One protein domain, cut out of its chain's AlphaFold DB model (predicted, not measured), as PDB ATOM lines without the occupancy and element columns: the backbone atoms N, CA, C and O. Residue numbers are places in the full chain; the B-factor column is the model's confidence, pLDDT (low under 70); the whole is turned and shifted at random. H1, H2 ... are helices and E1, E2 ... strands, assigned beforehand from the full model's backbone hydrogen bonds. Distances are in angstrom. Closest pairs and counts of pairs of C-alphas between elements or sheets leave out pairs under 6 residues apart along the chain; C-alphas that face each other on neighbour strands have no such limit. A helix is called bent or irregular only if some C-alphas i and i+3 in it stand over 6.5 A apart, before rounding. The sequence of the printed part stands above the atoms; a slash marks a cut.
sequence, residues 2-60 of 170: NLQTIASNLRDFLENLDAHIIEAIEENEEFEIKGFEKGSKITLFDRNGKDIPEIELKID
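What this domain is: This is residues 2 to 60 of the 170 residues of an uncharacterized protein of Helicobacter pylori UM023 (UniProt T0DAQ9). A long, thin and loose model: a two-stranded hairpin, E1 and E2, forms one end, a small helix, H2, forms the other, and the longer helix H1 runs lengthwise between them, with its residues 2 to 9 near E1. H2 is set across the long direction, and the unnamed stretch of residues 28 to 40 leads back from it to the hairpin. The printed part has 59 residues, with two named helices and then two named strands in the order H1, H2, E1, E2; the sheet, of order E1 - E2, is antiparallel, and the class is mixed, helices and strands. The whole is loose, with a radius of gyration of the C-alphas of 13.7 A, and its outline is a rod whose C-alphas span 43 by 18 by 15 A.

Where its parts are: H1 is residues 2 to 15, 20.2 A from first to last C-alpha, and begins with C-alpha 2 at (-1.681, 19.263, 116.112). It is irregular, but only just: C-alphas 9 and 12 are 7.0 A apart. H2 is residues 19 to 27, 12.4 A long, with C-alpha 19 at (-21.623, 37.199, 101.810). E1 is residues 41 to 45, 13.5 A long. E2 is residues 51 to 56, 14.1 A long, and ends with C-alpha 56 at (-3.940, 16.081, 103.266).

How they stand to each other: The closest C-alphas of H1 and E1 are those of Asn 2 and Leu 44, 5.4 A apart, and the centres of the two elements are 12.2 A apart. H1 and H2 are apart, although a tight link joins them. E1 and E2 form a hairpin, antiparallel, with 147 degrees between their directions. The C-alphas of Thr 43 and Pro 53 face each other at 4.2 A. Within hydrogen-bond range across the pair are N 52 and O 44, at 2.7 A, and N 42 and O 55, at 2.9 A. E2 is apart from H1 and also from H2. In H2 every O i to N i+4 pair is within hydrogen-bond range; in H1 it is 8 of 10.

The domain as a whole: The two C-alphas farthest apart are those of His 20 and Asn 48, 43.2 A. The C-alphas of Asn 2 and Asp 60, the first and last printed, are 19.1 A apart. The printed part has no cut. The link from H2 to E1, residues 28 to 40, is long, while the links from H1 to H2 and from E1 to E2 are tight. The mean pLDDT of the printed part is 92.4, and no printed residue is under 70.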
ATOM      1  N   ASN A   2      -0.835  19.643 117.273       93.25
ATOM      2  CA  ASN A   2      -1.681  19.263 116.112       93.25
ATOM      3  C   ASN A   2      -2.921  20.145 115.906       93.25
ATOM      4  O   ASN A   2      -3.133  20.666 114.817       93.25
ATOM      5  N   LEU A   3      -3.713  20.355 116.963       92.62
ATOM      6  CA  LEU A   3      -4.911  21.199 116.889       92.62
ATOM      7  C   LEU A   3      -4.588  22.645 116.496       92.62
ATOM      8  O   LEU A   3      -5.356  23.254 115.768       92.62
ATOM      9  N   GLN A   4      -3.448  23.184 116.940       91.94
ATOM     10  CA  GLN A   4      -3.022  24.536 116.569       91.94
ATOM     11  C   GLN A   4      -2.622  24.600 115.094       91.94
ATOM     12  O   GLN A   4      -2.982  25.562 114.424       91.94
ATOM     13  N   THR A   5      -1.936  23.577 114.571       92.19
ATOM     14  CA  THR A   5      -1.609  23.481 113.141       92.19
ATOM     15  C   THR A   5      -2.876  23.434 112.290       92.19
ATOM     16  O   THR A   5      -3.000  24.201 111.339       92.19
ATOM     17  N   ILE A   6      -3.841  22.584 112.659       92.00
ATOM     18  CA  ILE A   6      -5.129  22.476 111.956       92.00
ATOM     19  C   ILE A   6      -5.887  23.806 112.036       92.00
ATOM     20  O   ILE A   6      -6.297  24.336 111.010       92.00
ATOM     21  N   ALA A   7      -6.006  24.393 113.230       91.12
ATOM     22  CA  ALA A   7      -6.686  25.673 113.416       91.12
ATOM     23  C   ALA A   7      -6.029  26.805 112.611       91.12
ATOM     24  O   ALA A   7      -6.731  27.639 112.054       91.12
ATOM     25  N   SER A   8      -4.697  26.813 112.506       90.75
ATOM     26  CA  SER A   8      -3.970  27.809 111.712       90.75
ATOM     27  C   SER A   8      -4.250  27.664 110.216       90.75
ATOM     28  O   SER A   8      -4.396  28.672 109.543       90.75
ATOM     29  N   ASN A   9      -4.390  26.433 109.709       90.31
ATOM     30  CA  ASN A   9      -4.752  26.184 108.306       90.31
ATOM     31  C   ASN A   9      -6.203  26.562 107.992       90.31
ATOM     32  O   ASN A   9      -6.512  26.977 106.883       90.31
ATOM     33  N   LEU A  10      -7.104  26.421 108.966       91.88
ATOM     34  CA  LEU A  10      -8.507  26.809 108.808       91.88
ATOM     35  C   LEU A  10      -8.738  28.304 109.053       91.88
ATOM     36  O   LEU A  10      -9.822  28.803 108.782       91.88
ATOM     37  N   ARG A  11      -7.751  29.032 109.576       91.38
ATOM     38  CA  ARG A  11      -7.921  30.423 110.001       91.38
ATOM     39  C   ARG A  11      -8.394  31.328 108.868       91.38
ATOM     40  O   ARG A  11      -9.346  32.076 109.068       91.38
ATOM     41  N   ASP A  12      -7.766  31.224 107.702       92.12
ATOM     42  CA  ASP A  12      -8.108  32.049 106.543       92.12
ATOM     43  C   ASP A  12      -9.522  31.765 106.031       92.12
ATOM     44  O   ASP A  12     -10.199  32.696 105.599       92.12
ATOM     45  N   PHE A  13     -10.010  30.523 106.171       93.19
ATOM     46  CA  PHE A  13     -11.418  30.214 105.928       93.19
ATOM     47  C   PHE A  13     -12.305  31.069 106.826       93.19
ATOM     48  O   PHE A  13     -13.167  31.756 106.314       93.19
ATOM     49  N   LEU A  14     -12.080  31.089 108.145       90.56
ATOM     50  CA  LEU A  14     -12.935  31.843 109.069       90.56
ATOM     51  C   LEU A  14     -12.824  33.368 108.910       90.56
ATOM     52  O   LEU A  14     -13.830  34.066 109.054       90.56
ATOM     53  N   GLU A  15     -11.615  33.891 108.701       90.56
ATOM     54  CA  GLU A  15     -11.353  35.338 108.712       90.56
ATOM     55  C   GLU A  15     -11.774  36.037 107.415       90.56
ATOM     56  O   GLU A  15     -12.113  37.219 107.459       90.56
ATOM     57  N   ASN A  16     -11.793  35.318 106.289       93.06
ATOM     58  CA  ASN A  16     -12.037  35.895 104.967       93.06
ATOM     59  C   ASN A  16     -13.384  35.472 104.347       93.06
ATOM     60  O   ASN A  16     -13.562  35.627 103.142       93.06
ATOM     61  N   LEU A  17     -14.338  34.955 105.139       94.69
ATOM     62  CA  LEU A  17     -15.719  34.778 104.670       94.69
ATOM     63  C   LEU A  17     -16.383  36.133 104.421       94.69
ATOM     64  O   LEU A  17     -16.411  37.001 105.297       94.69
ATOM     65  N   ASP A  18     -17.034  36.251 103.271       94.56
ATOM     66  CA  ASP A  18     -17.978  37.315 102.964       94.56
ATOM     67  C   ASP A  18     -19.318  36.735 102.486       94.56
ATOM     68  O   ASP A  18     -19.500  35.519 102.401       94.56
ATOM     69  N   ALA A  19     -20.286  37.613 102.220       94.25
ATOM     70  CA  ALA A  19     -21.623  37.199 101.810       94.25
ATOM     71  C   ALA A  19     -21.630  36.407 100.490       94.25
ATOM     72  O   ALA A  19     -22.393  35.453 100.379       94.25
ATOM     73  N   HIS A  20     -20.768  36.766  99.534       96.25
ATOM     74  CA  HIS A  20     -20.696  36.106  98.233       96.25
ATOM     75  C   HIS A  20     -20.094  34.703  98.358       96.25
ATOM     76  O   HIS A  20     -20.628  33.744  97.809       96.25
ATOM     77  N   ILE A  21     -19.025  34.561  99.147       96.75
ATOM     78  CA  ILE A  21     -18.408  33.261  99.434       96.75
ATOM     79  C   ILE A  21     -19.391  32.345 100.170       96.75
ATOM     80  O   ILE A  21     -19.468  31.156  99.873       96.75
ATOM     81  N   ILE A  22     -20.141  32.880 101.137       96.62
ATOM     82  CA  ILE A  22     -21.143  32.110 101.885       96.62
ATOM     83  C   ILE A  22     -22.222  31.567 100.946       96.62
ATOM     84  O   ILE A  22     -22.505  30.373 101.001       96.62
ATOM     85  N   GLU A  23     -22.783  32.419 100.089       96.62
ATOM     86  CA  GLU A  23     -23.799  32.035  99.102       96.62
ATOM     87  C   GLU A  23     -23.267  30.941  98.165       96.62
ATOM     88  O   GLU A  23     -23.874  29.874  98.056       96.62
ATOM     89  N   ALA A  24     -22.064  31.128  97.614       97.44
ATOM     90  CA  ALA A  24     -21.428  30.137  96.752       97.44
ATOM     91  C   ALA A  24     -21.222  28.780  97.458       97.44
ATOM     92  O   ALA A  24     -21.475  27.725  96.873       97.44
ATOM     93  N   ILE A  25     -20.813  28.767  98.735       96.38
ATOM     94  CA  ILE A  25     -20.693  27.523  99.519       96.38
ATOM     95  C   ILE A  25     -22.058  26.833  99.675       96.38
ATOM     96  O   ILE A  25     -22.151  25.609  99.548       96.38
ATOM     97  N   GLU A  26     -23.117  27.587  99.969       96.06
ATOM     98  CA  GLU A  26     -24.457  27.039 100.199       96.06
ATOM     99  C   GLU A  26     -25.059  26.432  98.927       96.06
ATOM    100  O   GLU A  26     -25.624  25.328  98.975       96.06
ATOM    101  N   GLU A  27     -24.857  27.104  97.793       97.00
ATOM    102  CA  GLU A  27     -25.335  26.696  96.470       97.00
ATOM    103  C   GLU A  27     -24.441  25.637  95.794       97.00
ATOM    104  O   GLU A  27     -24.840  25.014  94.810       97.00
ATOM    105  N   ASN A  28     -23.306  25.290  96.412       95.00
ATOM    106  CA  ASN A  28     -22.274  24.386  95.878       95.00
ATOM    107  C   ASN A  28     -21.628  24.915  94.583       95.00
ATOM    108  O   ASN A  28     -21.274  24.140  93.691       95.00
ATOM    109  N   GLU A  29     -21.475  26.230  94.492       95.75
ATOM    110  CA  GLU A  29     -20.773  26.917  93.416       95.75
ATOM    111  C   GLU A  29     -19.262  27.005  93.687       95.75
ATOM    112  O   GLU A  29     -18.749  26.645  94.754       95.75
ATOM    113  N   GLU A  30     -18.519  27.452  92.677       93.56
ATOM    114  CA  GLU A  30     -17.081  27.676  92.788       93.56
ATOM    115  C   GLU A  30     -16.796  28.969  93.561       93.56
ATOM    116  O   GLU A  30     -17.450  29.989  93.366       93.56
ATOM    117  N   PHE A  31     -15.806  28.922  94.450       94.69
ATOM    118  CA  PHE A  31     -15.409  30.058  95.273       94.69
ATOM    119  C   PHE A  31     -13.919  29.989  95.589       94.69
ATOM    120  O   PHE A  31     -13.329  28.904  95.663       94.69
ATOM    121  N   GLU A  32     -13.339  31.150  95.870       93.69
ATOM    122  CA  GLU A  32     -11.964  31.285  96.328       93.69
ATOM    123  C   GLU A  32     -11.928  32.097  97.618       93.69
ATOM    124  O   GLU A  32     -12.606  33.113  97.757       93.69
ATOM    125  N   ILE A  33     -11.111  31.650  98.570       93.38
ATOM    126  CA  ILE A  33     -10.861  32.368  99.816       93.38
ATOM    127  C   ILE A  33      -9.369  32.651  99.877       93.38
ATOM    128  O   ILE A  33      -8.540  31.743  99.821       93.38
ATOM    129  N   LYS A  34      -9.011  33.928 100.006       90.81
ATOM    130  CA  LYS A  34      -7.612  34.343 100.091       90.81
ATOM    131  C   LYS A  34      -6.915  33.630 101.256       90.81
ATOM    132  O   LYS A  34      -7.363  33.732 102.392       90.81
ATOM    133  N   GLY A  35      -5.803  32.954 100.963       87.25
ATOM    134  CA  GLY A  35      -5.003  32.233 101.962       87.25
ATOM    135  C   GLY A  35      -5.528  30.842 102.326       87.25
ATOM    136  O   GLY A  35      -4.865  30.123 103.064       87.25
ATOM    137  N   PHE A  36      -6.672  30.420 101.781       91.50
ATOM    138  CA  PHE A  36      -7.257  29.117 102.067       91.50
ATOM    139  C   PHE A  36      -7.298  28.238 100.814       91.50
ATOM    140  O   PHE A  36      -8.045  28.495  99.872       91.50
ATOM    141  N   GLU A  37      -6.520  27.156 100.831       86.44
ATOM    142  CA  GLU A  37      -6.468  26.169  99.751       86.44
ATOM    143  C   GLU A  37      -7.050  24.826 100.207       86.44
ATOM    144  O   GLU A  37      -6.588  24.208 101.179       86.44
ATOM    145  N   LYS A  38      -8.057  24.339  99.470       80.56
ATOM    146  CA  LYS A  38      -8.645  23.008  99.683       80.56
ATOM    147  C   LYS A  38      -7.579  21.936  99.428       80.56
ATOM    148  O   LYS A  38      -6.923  21.953  98.394       80.56
ATOM    149  N   GLY A  39      -7.427  20.989 100.356       79.94
ATOM    150  CA  GLY A  39      -6.448  19.902 100.223       79.94
ATOM    151  C   GLY A  39      -5.008  20.292 100.574       79.94
ATOM    152  O   GLY A  39      -4.074  19.576 100.214       79.94
ATOM    153  N   SER A  40      -4.808  21.400 101.298       83.25
ATOM    154  CA  SER A  40      -3.495  21.766 101.839       83.25
ATOM    155  C   SER A  40      -2.868  20.603 102.619       83.25
ATOM    156  O   SER A  40      -3.499  19.997 103.494       83.25
ATOM    157  N   LYS A  41      -1.607  20.291 102.301       90.44
ATOM    158  CA  LYS A  41      -0.808  19.294 103.020       90.44
ATOM    159  C   LYS A  41      -0.194  19.919 104.267       90.44
ATOM    160  O   LYS A  41       0.502  20.926 104.179       90.44
ATOM    161  N   ILE A  42      -0.389  19.275 105.412       91.56
ATOM    162  CA  ILE A  42       0.142  19.731 106.697       91.56
ATOM    163  C   ILE A  42       1.032  18.673 107.347       91.56
ATOM    164  O   ILE A  42       0.919  17.476 107.073       91.56
ATOM    165  N   THR A  43       1.899  19.118 108.253       94.06
ATOM    166  CA  THR A  43       2.689  18.237 109.120       94.06
ATOM    167  C   THR A  43       2.045  18.176 110.500       94.06
ATOM    168  O   THR A  43       1.840  19.211 111.140       94.06
ATOM    169  N   LEU A  44       1.727  16.968 110.967       94.69
ATOM    170  CA  LEU A  44       1.247  16.711 112.330       94.69
ATOM    171  C   LEU A  44       2.265  15.878 113.108       94.69
ATOM    172  O   LEU A  44       3.239  15.394 112.553       94.69
ATOM    173  N   PHE A  45       2.019  15.687 114.398       94.44
ATOM    174  CA  PHE A  45       2.857  14.908 115.300       94.44
ATOM    175  C   PHE A  45       2.130  13.638 115.744       94.44
ATOM    176  O   PHE A  45       0.931  13.670 116.047       94.44
ATOM    177  N   ASP A  46       2.852  12.523 115.808       94.00
ATOM    178  CA  ASP A  46       2.366  11.282 116.406       94.00
ATOM    179  C   ASP A  46       2.356  11.358 117.950       94.00
ATOM    180  O   ASP A  46       2.771  12.344 118.565       94.00
ATOM    181  N   ARG A  47       1.894  10.289 118.610       93.25
ATOM    182  CA  ARG A  47       1.855  10.199 120.085       93.25
ATOM    183  C   ARG A  47       3.224  10.283 120.774       93.25
ATOM    184  O   ARG A  47       3.270  10.513 121.977       93.25
ATOM    185  N   ASN A  48       4.308  10.062 120.037       94.69
ATOM    186  CA  ASN A  48       5.681  10.148 120.522       94.69
ATOM    187  C   ASN A  48       6.327  11.500 120.167       94.69
ATOM    188  O   ASN A  48       7.505  11.699 120.456       94.69
ATOM    189  N   GLY A  49       5.581  12.416 119.537       91.25
ATOM    190  CA  GLY A  49       6.076  13.716 119.093       91.25
ATOM    191  C   GLY A  49       6.858  13.678 117.779       91.25
ATOM    192  O   GLY A  49       7.529  14.653 117.464       91.25
ATOM    193  N   LYS A  50       6.799  12.580 117.017       94.94
ATOM    194  CA  LYS A  50       7.459  12.471 115.712       94.94
ATOM    195  C   LYS A  50       6.583  13.059 114.607       94.94
ATOM    196  O   LYS A  50       5.391  12.763 114.543       94.94
ATOM    197  N   ASP A  51       7.205  13.808 113.706       95.62
ATOM    198  CA  ASP A  51       6.549  14.390 112.537       95.62
ATOM    199  C   ASP A  51       5.967  13.318 111.603       95.62
ATOM    200  O   ASP A  51       6.633  12.352 111.214       95.62
ATOM    201  N   ILE A  52       4.718  13.541 111.206       94.75
ATOM    202  CA  ILE A  52       4.006  12.873 110.126       94.75
ATOM    203  C   ILE A  52       3.727  13.952 109.066       94.75
ATOM    204  O   ILE A  52       2.787  14.738 109.228       94.75
ATOM    205  N   PRO A  53       4.569  14.050 108.022       93.62
ATOM    206  CA  PRO A  53       4.408  15.042 106.966       93.62
ATOM    207  C   PRO A  53       3.316  14.637 105.965       93.62
ATOM    208  O   PRO A  53       2.860  13.495 105.945       93.62
ATOM    209  N   GLU A  54       2.957  15.580 105.092       91.88
ATOM    210  CA  GLU A  54       2.085  15.369 103.927       91.88
ATOM    211  C   GLU A  54       0.671  14.851 104.230       91.88
ATOM    212  O   GLU A  54       0.051  14.183 103.401       91.88
ATOM    213  N   ILE A  55       0.122  15.189 105.395       91.88
ATOM    214  CA  ILE A  55      -1.270  14.871 105.701       91.88
ATOM    215  C   ILE A  55      -2.164  15.845 104.943       91.88
ATOM    216  O   ILE A  55      -2.170  17.041 105.221       91.88
ATOM    217  N   GLU A  56      -2.929  15.322 103.994       91.00
ATOM    218  CA  GLU A  56      -3.940  16.081 103.266       91.00
ATOM    219  C   GLU A  56      -5.200  16.243 104.126       91.00
ATOM    220  O   GLU A  56      -5.851  15.260 104.497       91.00
ATOM    221  N   LEU A  57      -5.558  17.490 104.444       87.31
ATOM    222  CA  LEU A  57      -6.822  17.787 105.109       87.31
ATOM    223  C   LEU A  57      -7.955  17.845 104.083       87.31
ATOM    224  O   LEU A  57      -8.070  18.792 103.305       87.31
ATOM    225  N   LYS A  58      -8.837  16.846 104.128       89.19
ATOM    226  CA  LYS A  58     -10.109  16.879 103.402       89.19
ATOM    227  C   LYS A  58     -11.109  17.701 104.204       89.19
ATOM    228  O   LYS A  58     -11.499  17.293 105.294       89.19
ATOM    229  N   ILE A  59     -11.478  18.860 103.672       89.75
ATOM    230  CA  ILE A  59     -12.367  19.814 104.334       89.75
ATOM    231  C   ILE A  59     -13.655  19.906 103.527       89.75
ATOM    232  O   ILE A  59     -13.645  20.375 102.388       89.75
ATOM    233  N   ASP A  60     -14.759  19.492 104.138       93.06
ATOM    234  CA  ASP A  60     -16.085  19.843 103.650       93.06
ATOM    235  C   ASP A  60     -16.393  21.277 104.103       93.06
ATOM    236  O   ASP A  60     -16.630  21.551 105.282       93.06
TER     237      ASP A  60